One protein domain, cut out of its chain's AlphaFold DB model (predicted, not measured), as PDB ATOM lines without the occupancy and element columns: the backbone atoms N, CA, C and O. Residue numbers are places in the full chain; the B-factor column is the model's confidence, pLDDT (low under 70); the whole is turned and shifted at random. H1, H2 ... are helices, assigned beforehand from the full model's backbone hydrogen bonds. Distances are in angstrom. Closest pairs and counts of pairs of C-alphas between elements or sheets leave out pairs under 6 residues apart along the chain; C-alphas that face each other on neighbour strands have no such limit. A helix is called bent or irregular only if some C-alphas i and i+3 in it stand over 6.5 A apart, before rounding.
ATOM      1  N   HIS A  15      64.933   8.250 -12.740       87.62
ATOM      2  CA  HIS A  15      64.134   8.350 -13.956       87.62
ATOM      3  C   HIS A  15      64.522   9.578 -14.786       87.62
ATOM      4  O   HIS A  15      64.840   9.445 -15.965       87.62
ATOM      5  N   ALA A  16      64.579  10.759 -14.164       82.00
ATOM      6  CA  ALA A  16      64.965  11.978 -14.866       82.00
ATOM      7  C   ALA A  16      66.427  11.925 -15.340       82.00
ATOM      8  O   ALA A  16      66.728  12.404 -16.429       82.00
ATOM      9  N   LYS A  17      67.324  11.273 -14.585       86.88
ATOM     10  CA  LYS A  17      68.701  10.989 -15.026       86.88
ATOM     11  C   LYS A  17      68.726  10.131 -16.283       86.88
ATOM     12  O   LYS A  17      69.441  10.461 -17.223       86.88
ATOM     13  N   ALA A  18      67.956   9.043 -16.311       86.12
ATOM     14  CA  ALA A  18      67.890   8.165 -17.472       86.12
ATOM     15  C   ALA A  18      67.369   8.911 -18.709       86.12
ATOM     16  O   ALA A  18      67.964   8.792 -19.775       86.12
ATOM     17  N   VAL A  19      66.319   9.726 -18.561       83.50
ATOM     18  CA  VAL A  19      65.778  10.553 -19.654       83.50
ATOM     19  C   VAL A  19      66.811  11.568 -20.147       83.50
ATOM     20  O   VAL A  19      67.060  11.645 -21.348       83.50
ATOM     21  N   PHE A  20      67.458  12.295 -19.233       81.56
ATOM     22  CA  PHE A  20      68.485  13.283 -19.566       81.56
ATOM     23  C   PHE A  20      69.666  12.655 -20.322       81.56
ATOM     24  O   PHE A  20      70.053  13.137 -21.383       81.56
ATOM     25  N   LEU A  21      70.203  11.537 -19.822       82.00
ATOM     26  CA  LEU A  21      71.315  10.827 -20.463       82.00
ATOM     27  C   LEU A  21      70.915  10.189 -21.803       82.00
ATOM     28  O   LEU A  21      71.739  10.074 -22.710       82.00
ATOM     29  N   ALA A  22      69.657   9.770 -21.948       80.25
ATOM     30  CA  ALA A  22      69.143   9.240 -23.205       80.25
ATOM     31  C   ALA A  22      69.065  10.327 -24.280       80.25
ATOM     32  O   ALA A  22      69.518  10.102 -25.399       80.25
ATOM     33  N   GLN A  23      68.552  11.509 -23.928       78.44
ATOM     34  CA  GLN A  23      68.525  12.674 -24.818       78.44
ATOM     35  C   GLN A  23      69.942  13.085 -25.216       78.44
ATOM     36  O   GLN A  23      70.231  13.203 -26.401       78.44
ATOM     37  N   LEU A  24      70.835  13.183 -24.228       75.38
ATOM     38  CA  LEU A  24      72.258  13.463 -24.405       75.38
ATOM     39  C   LEU A  24      72.926  12.551 -25.443       75.38
ATOM     40  O   LEU A  24      73.719  13.003 -26.258       75.38
ATOM     41  N   MET A  25      72.634  11.252 -25.404       73.50
ATOM     42  CA  MET A  25      73.259  10.277 -26.303       73.50
ATOM     43  C   MET A  25      72.435   9.983 -27.557       73.50
ATOM     44  O   MET A  25      72.794   9.084 -28.328       73.50
ATOM     45  N   TYR A  26      71.335  10.708 -27.775       76.38
ATOM     46  CA  TYR A  26      70.380  10.451 -28.852       76.38
ATOM     47  C   TYR A  26      69.910   8.983 -28.862       76.38
ATOM     48  O   TYR A  26      69.899   8.310 -29.896       76.38
ATOM     49  N   VAL A  27      69.584   8.451 -27.680       80.56
ATOM     50  CA  VAL A  27      69.023   7.110 -27.475       80.56
ATOM     51  C   VAL A  27      67.505   7.244 -27.331       80.56
ATOM     52  O   VAL A  27      67.042   7.880 -26.383       80.56
ATOM     53  N   PRO A  28      66.694   6.648 -28.224       81.50
ATOM     54  CA  PRO A  28      65.248   6.798 -28.122       81.50
ATOM     55  C   PRO A  28      64.701   6.105 -26.855       81.50
ATOM     56  O   PRO A  28      65.127   4.989 -26.543       81.50
ATOM     57  N   PRO A  29      63.715   6.688 -26.143       74.25
ATOM     58  CA  PRO A  29      63.221   6.155 -24.864       74.25
ATOM     59  C   PRO A  29      62.720   4.705 -24.933       74.25
ATOM     60  O   PRO A  29      62.880   3.939 -23.984       74.25
ATOM     61  N   ALA A  30      62.176   4.291 -26.083       77.62
ATOM     62  CA  ALA A  30      61.721   2.922 -26.332       77.62
ATOM     63  C   ALA A  30      62.827   1.866 -26.131       77.62
ATOM     64  O   ALA A  30      62.537   0.720 -25.788       77.62
ATOM     65  N   TRP A  31      64.096   2.238 -26.285       75.94
ATOM     66  CA  TRP A  31      65.241   1.348 -26.080       75.94
ATOM     67  C   TRP A  31      65.552   1.086 -24.607       75.94
ATOM     68  O   TRP A  31      66.185   0.083 -24.278       75.94
ATOM     69  N   LEU A  32      65.057   1.949 -23.722       79.00
ATOM     70  CA  LEU A  32      65.155   1.796 -22.273       79.00
ATOM     71  C   LEU A  32      63.948   1.054 -21.686       79.00
ATOM     72  O   LEU A  32      63.936   0.751 -20.495       79.00
ATOM     73  N   SER A  33      62.947   0.720 -22.510       76.81
ATOM     74  CA  SER A  33      61.751  -0.005 -22.070       76.81
ATOM     75  C   SER A  33      62.109  -1.351 -21.428       76.81
ATOM     76  O   SER A  33      62.902  -2.133 -21.960       76.81
ATOM     77  N   GLY A  34      61.537  -1.629 -20.257       78.38
ATOM     78  CA  GLY A  34      61.810  -2.852 -19.492       78.38
ATOM     79  C   GLY A  34      63.073  -2.810 -18.623       78.38
ATOM     80  O   GLY A  34      63.342  -3.776 -17.913       78.38
ATOM     81  N   LEU A  35      63.838  -1.713 -18.630       85.06
ATOM     82  CA  LEU A  35      64.850  -1.453 -17.603       85.06
ATOM     83  C   LEU A  35      64.233  -0.642 -16.464       85.06
ATOM     84  O   LEU A  35      63.450   0.277 -16.695       85.06
ATOM     85  N   THR A  36      64.623  -0.951 -15.226       91.69
ATOM     86  CA  THR A  36      64.327  -0.056 -14.104       91.69
ATOM     87  C   THR A  36      65.064   1.267 -14.304       91.69
ATOM     88  O   THR A  36      66.140   1.297 -14.910       91.69
ATOM     89  N   ALA A  37      64.511   2.361 -13.780       87.12
ATOM     90  CA  ALA A  37      65.112   3.689 -13.907       87.12
ATOM     91  C   ALA A  37      66.569   3.725 -13.405       87.12
ATOM     92  O   ALA A  37      67.437   4.303 -14.059       87.12
ATOM     93  N   ASP A  38      66.861   3.022 -12.306       90.38
ATOM     94  CA  ASP A  38      68.221   2.881 -11.779       90.38
ATOM     95  C   ASP A  38      69.149   2.179 -12.768       90.38
ATOM     96  O   ASP A  38      70.218   2.696 -13.084       90.38
ATOM     97  N   ARG A  39      68.729   1.034 -13.322       90.38
ATOM     98  CA  ARG A  39      69.540   0.281 -14.288       90.38
ATOM     99  C   ARG A  39      69.756   1.059 -15.578       90.38
ATOM    100  O   ARG A  39      70.861   1.030 -16.111       90.38
ATOM    101  N   ALA A  40      68.730   1.753 -16.062       89.56
ATOM    102  CA  ALA A  40      68.836   2.603 -17.239       89.56
ATOM    103  C   ALA A  40      69.831   3.746 -16.996       89.56
ATOM    104  O   ALA A  40      70.759   3.921 -17.780       89.56
ATOM    105  N   SER A  41      69.697   4.478 -15.885       89.69
ATOM    106  CA  SER A  41      70.603   5.587 -15.564       89.69
ATOM    107  C   SER A  41      72.050   5.127 -15.358       89.69
ATOM    108  O   SER A  41      72.966   5.756 -15.884       89.69
ATOM    109  N   ALA A  42      72.262   3.999 -14.672       90.31
ATOM    110  CA  ALA A  42      73.584   3.421 -14.459       90.31
ATOM    111  C   ALA A  42      74.225   2.980 -15.779       90.31
ATOM    112  O   ALA A  42      75.353   3.363 -16.063       90.31
ATOM    113  N   LEU A  43      73.491   2.249 -16.625       89.56
ATOM    114  CA  LEU A  43      73.995   1.798 -17.922       89.56
ATOM    115  C   LEU A  43      74.354   2.972 -18.839       89.56
ATOM    116  O   LEU A  43      75.389   2.954 -19.495       89.56
ATOM    117  N   LEU A  44      73.505   3.998 -18.894       86.81
ATOM    118  CA  LEU A  44      73.769   5.176 -19.715       86.81
ATOM    119  C   LEU A  44      74.979   5.964 -19.193       86.81
ATOM    120  O   LEU A  44      75.777   6.451 -19.986       86.81
ATOM    121  N   THR A  45      75.164   6.019 -17.872       87.75
ATOM    122  CA  THR A  45      76.358   6.611 -17.250       87.75
ATOM    123  C   THR A  45      77.617   5.813 -17.594       87.75
ATOM    124  O   THR A  45      78.622   6.400 -17.989       87.75
ATOM    125  N   ASP A  46      77.552   4.481 -17.508       88.50
ATOM    126  CA  ASP A  46      78.644   3.574 -17.879       88.50
ATOM    127  C   ASP A  46      79.075   3.791 -19.341       88.50
ATOM    128  O   ASP A  46      80.269   3.809 -19.644       88.50
ATOM    129  N   ILE A  47      78.109   3.989 -20.245       84.94
ATOM    130  CA  ILE A  47      78.360   4.284 -21.662       84.94
ATOM    131  C   ILE A  47      79.018   5.660 -21.822       84.94
ATOM    132  O   ILE A  47      80.031   5.758 -22.512       84.94
ATOM    133  N   CYS A  48      78.512   6.704 -21.153       81.00
ATOM    134  CA  CYS A  48      79.117   8.041 -21.193       81.00
ATOM    135  C   CYS A  48      80.573   8.044 -20.706       81.00
ATOM    136  O   CYS A  48      81.418   8.734 -21.273       81.00
ATOM    137  N   LEU A  49      80.876   7.281 -19.655       82.06
ATOM    138  CA  LEU A  49      82.202   7.241 -19.038       82.06
ATOM    139  C   LEU A  49      83.128   6.192 -19.657       82.06
ATOM    140  O   LEU A  49      84.304   6.142 -19.298       82.06
ATOM    141  N   TYR A  50      82.636   5.380 -20.598       82.56
ATOM    142  CA  TYR A  50      83.299   4.170 -21.077       82.56
ATOM    143  C   TYR A  50      84.773   4.365 -21.447       82.56
ATOM    144  O   TYR A  50      85.612   3.511 -21.166       82.56
ATOM    145  N   ARG A  51      85.129   5.499 -22.061       75.69
ATOM    146  CA  ARG A  51      86.506   5.755 -22.514       75.69
ATOM    147  C   ARG A  51      87.483   5.968 -21.359       75.69
ATOM    148  O   ARG A  51      88.641   5.570 -21.486       75.69
ATOM    149  N   HIS A  52      86.991   6.507 -20.247       80.44
ATOM    150  CA  HIS A  52      87.741   6.765 -19.018       80.44
ATOM    151  C   HIS A  52      87.881   5.526 -18.126       80.44
ATOM    152  O   HIS A  52      88.633   5.553 -17.159       80.44
ATOM    153  N   LEU A  53      87.176   4.440 -18.453       80.56
ATOM    154  CA  LEU A  53      87.238   3.192 -17.705       80.56
ATOM    155  C   LEU A  53      88.529   2.411 -17.992       80.56
ATOM    156  O   LEU A  53      89.067   2.425 -19.110       80.56
ATOM    157  N   ASP A  54      88.989   1.664 -16.992       82.19
ATOM    158  CA  ASP A  54      90.052   0.676 -17.161       82.19
ATOM    159  C   ASP A  54      89.578  -0.532 -17.994       82.19
ATOM    160  O   ASP A  54      88.401  -0.678 -18.335       82.19
ATOM    161  N   ARG A  55      90.504  -1.430 -18.349       76.50
ATOM    162  CA  ARG A  55      90.196  -2.596 -19.191       76.50
ATOM    163  C   ARG A  55      89.123  -3.513 -18.590       76.50
ATOM    164  O   ARG A  55      88.216  -3.924 -19.310       76.50
ATOM    165  N   LYS A  56      89.197  -3.825 -17.292       89.88
ATOM    166  CA  LYS A  56      88.237  -4.729 -16.630       89.88
ATOM    167  C   LYS A  56      86.858  -4.079 -16.535       89.88
ATOM    168  O   LYS A  56      85.836  -4.732 -16.738       89.88
ATOM    169  N   GLN A  57      86.822  -2.784 -16.254       88.31
ATOM    170  CA  GLN A  57      85.599  -1.992 -16.225       88.31
ATOM    171  C   GLN A  57      84.947  -1.928 -17.613       88.31
ATOM    172  O   GLN A  57      83.750  -2.182 -17.728       88.31
ATOM    173  N   LYS A  58      85.727  -1.702 -18.679       85.50
ATOM    174  CA  LYS A  58      85.247  -1.749 -20.074       85.50
ATOM    175  C   LYS A  58      84.613  -3.096 -20.422       85.50
ATOM    176  O   LYS A  58      83.507  -3.136 -20.961       85.50
ATOM    177  N   GLU A  59      85.264  -4.198 -20.057       87.81
ATOM    178  CA  GLU A  59      84.725  -5.551 -20.253       87.81
ATOM    179  C   GLU A  59      83.385  -5.750 -19.523       87.81
ATOM    180  O   GLU A  59      82.454  -6.339 -20.081       87.81
ATOM    181  N   ASN A  60      83.243  -5.208 -18.309       91.50
ATOM    182  CA  ASN A  60      81.985  -5.255 -17.562       91.50
ATOM    183  C   ASN A  60      80.867  -4.451 -18.241       91.50
ATOM    184  O   ASN A  60      79.737  -4.939 -18.315       91.50
ATOM    185  N   VAL A  61      81.160  -3.260 -18.772       89.19
ATOM    186  CA  VAL A  61      80.171  -2.450 -19.504       89.19
ATOM    187  C   VAL A  61      79.722  -3.158 -20.780       89.19
ATOM    188  O   VAL A  61      78.522  -3.294 -21.013       89.19
ATOM    189  N   ILE A  62      80.657  -3.709 -21.564       89.31
ATOM    190  CA  ILE A  62      80.318  -4.507 -22.753       89.31
ATOM    191  C   ILE A  62      79.423  -5.690 -22.369       89.31
ATOM    192  O   ILE A  62      78.426  -5.951 -23.043       89.31
ATOM    193  N   ARG A  63      79.739  -6.399 -21.278       92.12
ATOM    194  CA  ARG A  63      78.931  -7.529 -20.799       92.12
ATOM    195  C   ARG A  63      77.511  -7.098 -20.431       92.12
ATOM    196  O   ARG A  63      76.563  -7.791 -20.790       92.12
ATOM    197  N   ARG A  64      77.354  -5.947 -19.768       89.81
ATOM    198  CA  ARG A  64      76.038  -5.368 -19.444       89.81
ATOM    199  C   ARG A  64      75.238  -5.035 -20.701       89.81
ATOM    200  O   ARG A  64      74.057  -5.356 -20.751       89.81
ATOM    201  N   ILE A  65      75.874  -4.459 -21.723       88.69
ATOM    202  CA  ILE A  65      75.210  -4.167 -23.003       88.69
ATOM    203  C   ILE A  65      74.775  -5.465 -23.690       88.69
ATOM    204  O   ILE A  65      73.633  -5.575 -24.124       88.69
ATOM    205  N   ARG A  66      75.646  -6.479 -23.728       88.50
ATOM    206  CA  ARG A  66      75.358  -7.788 -24.340       88.50
ATOM    207  C   ARG A  66      74.278  -8.598 -23.617       88.50
ATOM    208  O   ARG A  66      73.732  -9.522 -24.204       88.50
ATOM    209  N   ALA A  67      73.954  -8.257 -22.371       88.88
ATOM    210  CA  ALA A  67      72.843  -8.867 -21.641       88.88
ATOM    211  C   ALA A  67      71.463  -8.336 -22.086       88.88
ATOM    212  O   ALA A  67      70.436  -8.877 -21.682       88.88
ATOM    213  N   LEU A  68      71.418  -7.272 -22.895       86.31
ATOM    214  CA  LEU A  68      70.181  -6.724 -23.450       86.31
ATOM    215  C   LEU A  68      69.752  -7.474 -24.720       86.31
ATOM    216  O   LEU A  68      70.586  -8.101 -25.370       86.31
ATOM    217  N   PRO A  69      68.476  -7.374 -25.142       85.00
ATOM    218  CA  PRO A  69      68.030  -7.929 -26.420       85.00
ATOM    219  C   PRO A  69      68.878  -7.425 -27.595       85.00
ATOM    220  O   PRO A  69      69.206  -6.240 -27.635       85.00
ATOM    221  N   VAL A  70      69.173  -8.301 -28.564       79.50
ATOM    222  CA  VAL A  70      70.117  -8.074 -29.686       79.50
ATOM    223  C   VAL A  70      69.927  -6.721 -30.359       79.50
ATOM    224  O   VAL A  70      70.880  -5.961 -30.480       79.50
ATOM    225  N   ARG A  71      68.674  -6.365 -30.678       77.00
ATOM    226  CA  ARG A  71      68.323  -5.082 -31.297       77.00
ATOM    227  C   ARG A  71      69.008  -3.908 -30.576       77.00
ATOM    228  O   ARG A  71      69.423  -2.956 -31.222       77.00
ATOM    229  N   ARG A  72      69.079  -3.949 -29.232       80.69
ATOM    230  CA  ARG A  72      69.554  -2.855 -28.352       80.69
ATOM    231  C   ARG A  72      71.062  -2.805 -28.224       80.69
ATOM    232  O   ARG A  72      71.605  -1.750 -27.903       80.69
ATOM    233  N   GLN A  73      71.714  -3.931 -28.471       84.25
ATOM    234  CA  GLN A  73      73.155  -4.050 -28.365       84.25
ATOM    235  C   GLN A  73      73.829  -3.168 -29.409       84.25
ATOM    236  O   GLN A  73      74.671  -2.363 -29.034       84.25
ATOM    237  N   ASP A  74      73.400  -3.240 -30.670       76.88
ATOM    238  CA  ASP A  74      74.034  -2.515 -31.778       76.88
ATOM    239  C   ASP A  74      73.982  -1.000 -31.578       76.88
ATOM    240  O   ASP A  74      74.998  -0.311 -31.697       76.88
ATOM    241  N   LEU A  75      72.816  -0.478 -31.176       80.94
ATOM    242  CA  LEU A  75      72.656   0.944 -30.889       80.94
ATOM    243  C   LEU A  75      73.569   1.375 -29.739       80.94
ATOM    244  O   LEU A  75      74.330   2.326 -29.892       80.94
ATOM    245  N   LEU A  76      73.519   0.697 -28.591       82.19
ATOM    246  CA  LEU A  76      74.299   1.100 -27.417       82.19
ATOM    247  C   LEU A  76      75.802   0.882 -27.622       82.19
ATOM    248  O   LEU A  76      76.606   1.697 -27.179       82.19
ATOM    249  N   MET A  77      76.189  -0.161 -28.355       81.56
ATOM    250  CA  MET A  77      77.577  -0.417 -28.730       81.56
ATOM    251  C   MET A  77      78.101   0.655 -29.689       81.56
ATOM    252  O   MET A  77      79.241   1.092 -29.546       81.56
ATOM    253  N   SER A  78      77.266   1.165 -30.602       74.94
ATOM    254  CA  SER A  78      77.647   2.309 -31.437       74.94
ATOM    255  C   SER A  78      77.974   3.548 -30.593       74.94
ATOM    256  O   SER A  78      78.917   4.266 -30.906       74.94
ATOM    257  N   LYS A  79      77.284   3.755 -29.461       75.38
ATOM    258  CA  LYS A  79      77.561   4.867 -28.531       75.38
ATOM    259  C   LYS A  79      78.853   4.680 -27.739       75.38
ATOM    260  O   LYS A  79      79.522   5.660 -27.438       75.38
ATOM    261  N   VAL A  80      79.228   3.435 -27.452       73.69
ATOM    262  CA  VAL A  80      80.495   3.071 -26.795       73.69
ATOM    263  C   VAL A  80      81.708   3.314 -27.702       73.69
ATOM    264  O   VAL A  80      82.772   3.722 -27.232       73.69
ATOM    265  N   LEU A  81      81.560   3.027 -28.999       58.12
ATOM    266  CA  LEU A  81      82.649   3.072 -29.978       58.12
ATOM    267  C   LEU A  81      82.890   4.462 -30.566       58.12
ATOM    268  O   LEU A  81      83.989   4.709 -31.062       58.12
ATOM    269  N   LEU A  82      81.906   5.362 -30.503       56.75
ATOM    270  CA  LEU A  82      82.058   6.729 -30.988       56.75
ATOM    271  C   LEU A  82      83.179   7.439 -30.215       56.75
ATOM    272  O   LEU A  82      83.072   7.612 -28.998       56.75
ATOM    273  N   PRO A  83      84.261   7.886 -30.889       44.84
ATOM    274  CA  PRO A  83      85.383   8.523 -30.223       44.84
ATOM    275  C   PRO A  83      85.134   9.917 -29.647       44.84
ATOM    276  O   PRO A  83      86.083  10.655 -29.393       44.84
ATOM    277  N   ILE A  84      83.880  10.284 -29.445       42.44
ATOM    278  CA  ILE A  84      83.451  11.650 -29.243       42.44
ATOM    279  C   ILE A  84      82.549  11.593 -28.010       42.44
ATOM    280  O   ILE A  84      81.357  11.321 -28.098       42.44
TER     281      ILE A  84
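AT A GLANCE: This is residues 15 to 84 of the 175 residues of an uncharacterized protein of Alkalilimnicola sp. S0819 (UniProt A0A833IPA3). What would one see first? The longest helix, H3, runs through the middle; H4 folds back beside its later part and H5 folds back again, and these three make a small up-and-down bundle, each helix running against the one before it. H1 packs on H3 apart from H4 and H5, and the short H2 is near H1, H3 and H5. What is it made of, and how large is it? The printed part has 70 residues with five named helices, H1 to H5 in order, and no named strand, and its class is all helix. It is compact, with a radius of gyration of the C-alphas of 11.1 A, and rounded, spanning 29 by 22 by 20 A.

IN THESE COORDINATES: Where is the longest helix? H3, residues 37 to 52, measures 23.4 A, from C-alpha 37 at (65.112, 3.689, -13.907) to C-alpha 52 at (87.741, 6.765, -19.018). It has a kink of 26 degrees near residue 46 and is irregular, with C-alphas 48 and 51 7.8 A apart. Which helices follow it? H4, residues 55 to 66, measures 16.5 A. H5, residues 70 to 81, measures 16.8 A and ends with C-alpha 81 at (82.649, 3.072, -29.978); it is neither bent nor irregular, but only just: C-alphas 71 and 74 are 6.3 A apart. Which come before it? H1, residues 15 to 24, measures 14.2 A, and H2, residues 29 to 32, measures 5.4 A.

HOW THE PARTS SIT: What touches the hub, H3? H4 touches it as a helical hairpin, opposite ways at a steep tilt of 41 degrees, closest at the C-alphas of Tyr 50 and Lys 58, 6.3 A apart. With residues 47 to 51 alone H3 touches residues 76 to 80 of H5, closest at C-alphas 47 and 80, 5.7 A. H1 touches H3 the same way at a steep tilt of 39 degrees, closest at the C-alphas of Ala 18 and Ser 41, 4.2 A. How do H4 and H5 stand? They form a helical hairpin, opposite ways at a shallow tilt of 30 degrees; residues 62 to 66 of H4 touch residues 72 to 77 of H5, closest at C-alphas 65 and 73, 5.7 A. Where is H2? It is close to but not clearly touching H1, H3 and H5; its closest C-alphas to H5 are those of Trp 31 and Arg 72, 6.4 A. How do the backbones run? Every O i to N i+4 pair is within hydrogen-bond range in H1 and H4, against 10 of 12 in H3 and 6 of 8 in H5; H2 is too short for such a pair.

THE WHOLE: How far does it reach? The two C-alphas farthest apart, of Ala 30 and Arg 55, are 29.9 A apart. Is there a cut or a long link? The printed part has no cut, and the four links between helices are tight. Where is confidence low? Residues 81 to 84 are under 70, while the mean pLDDT of the printed part is 81.4.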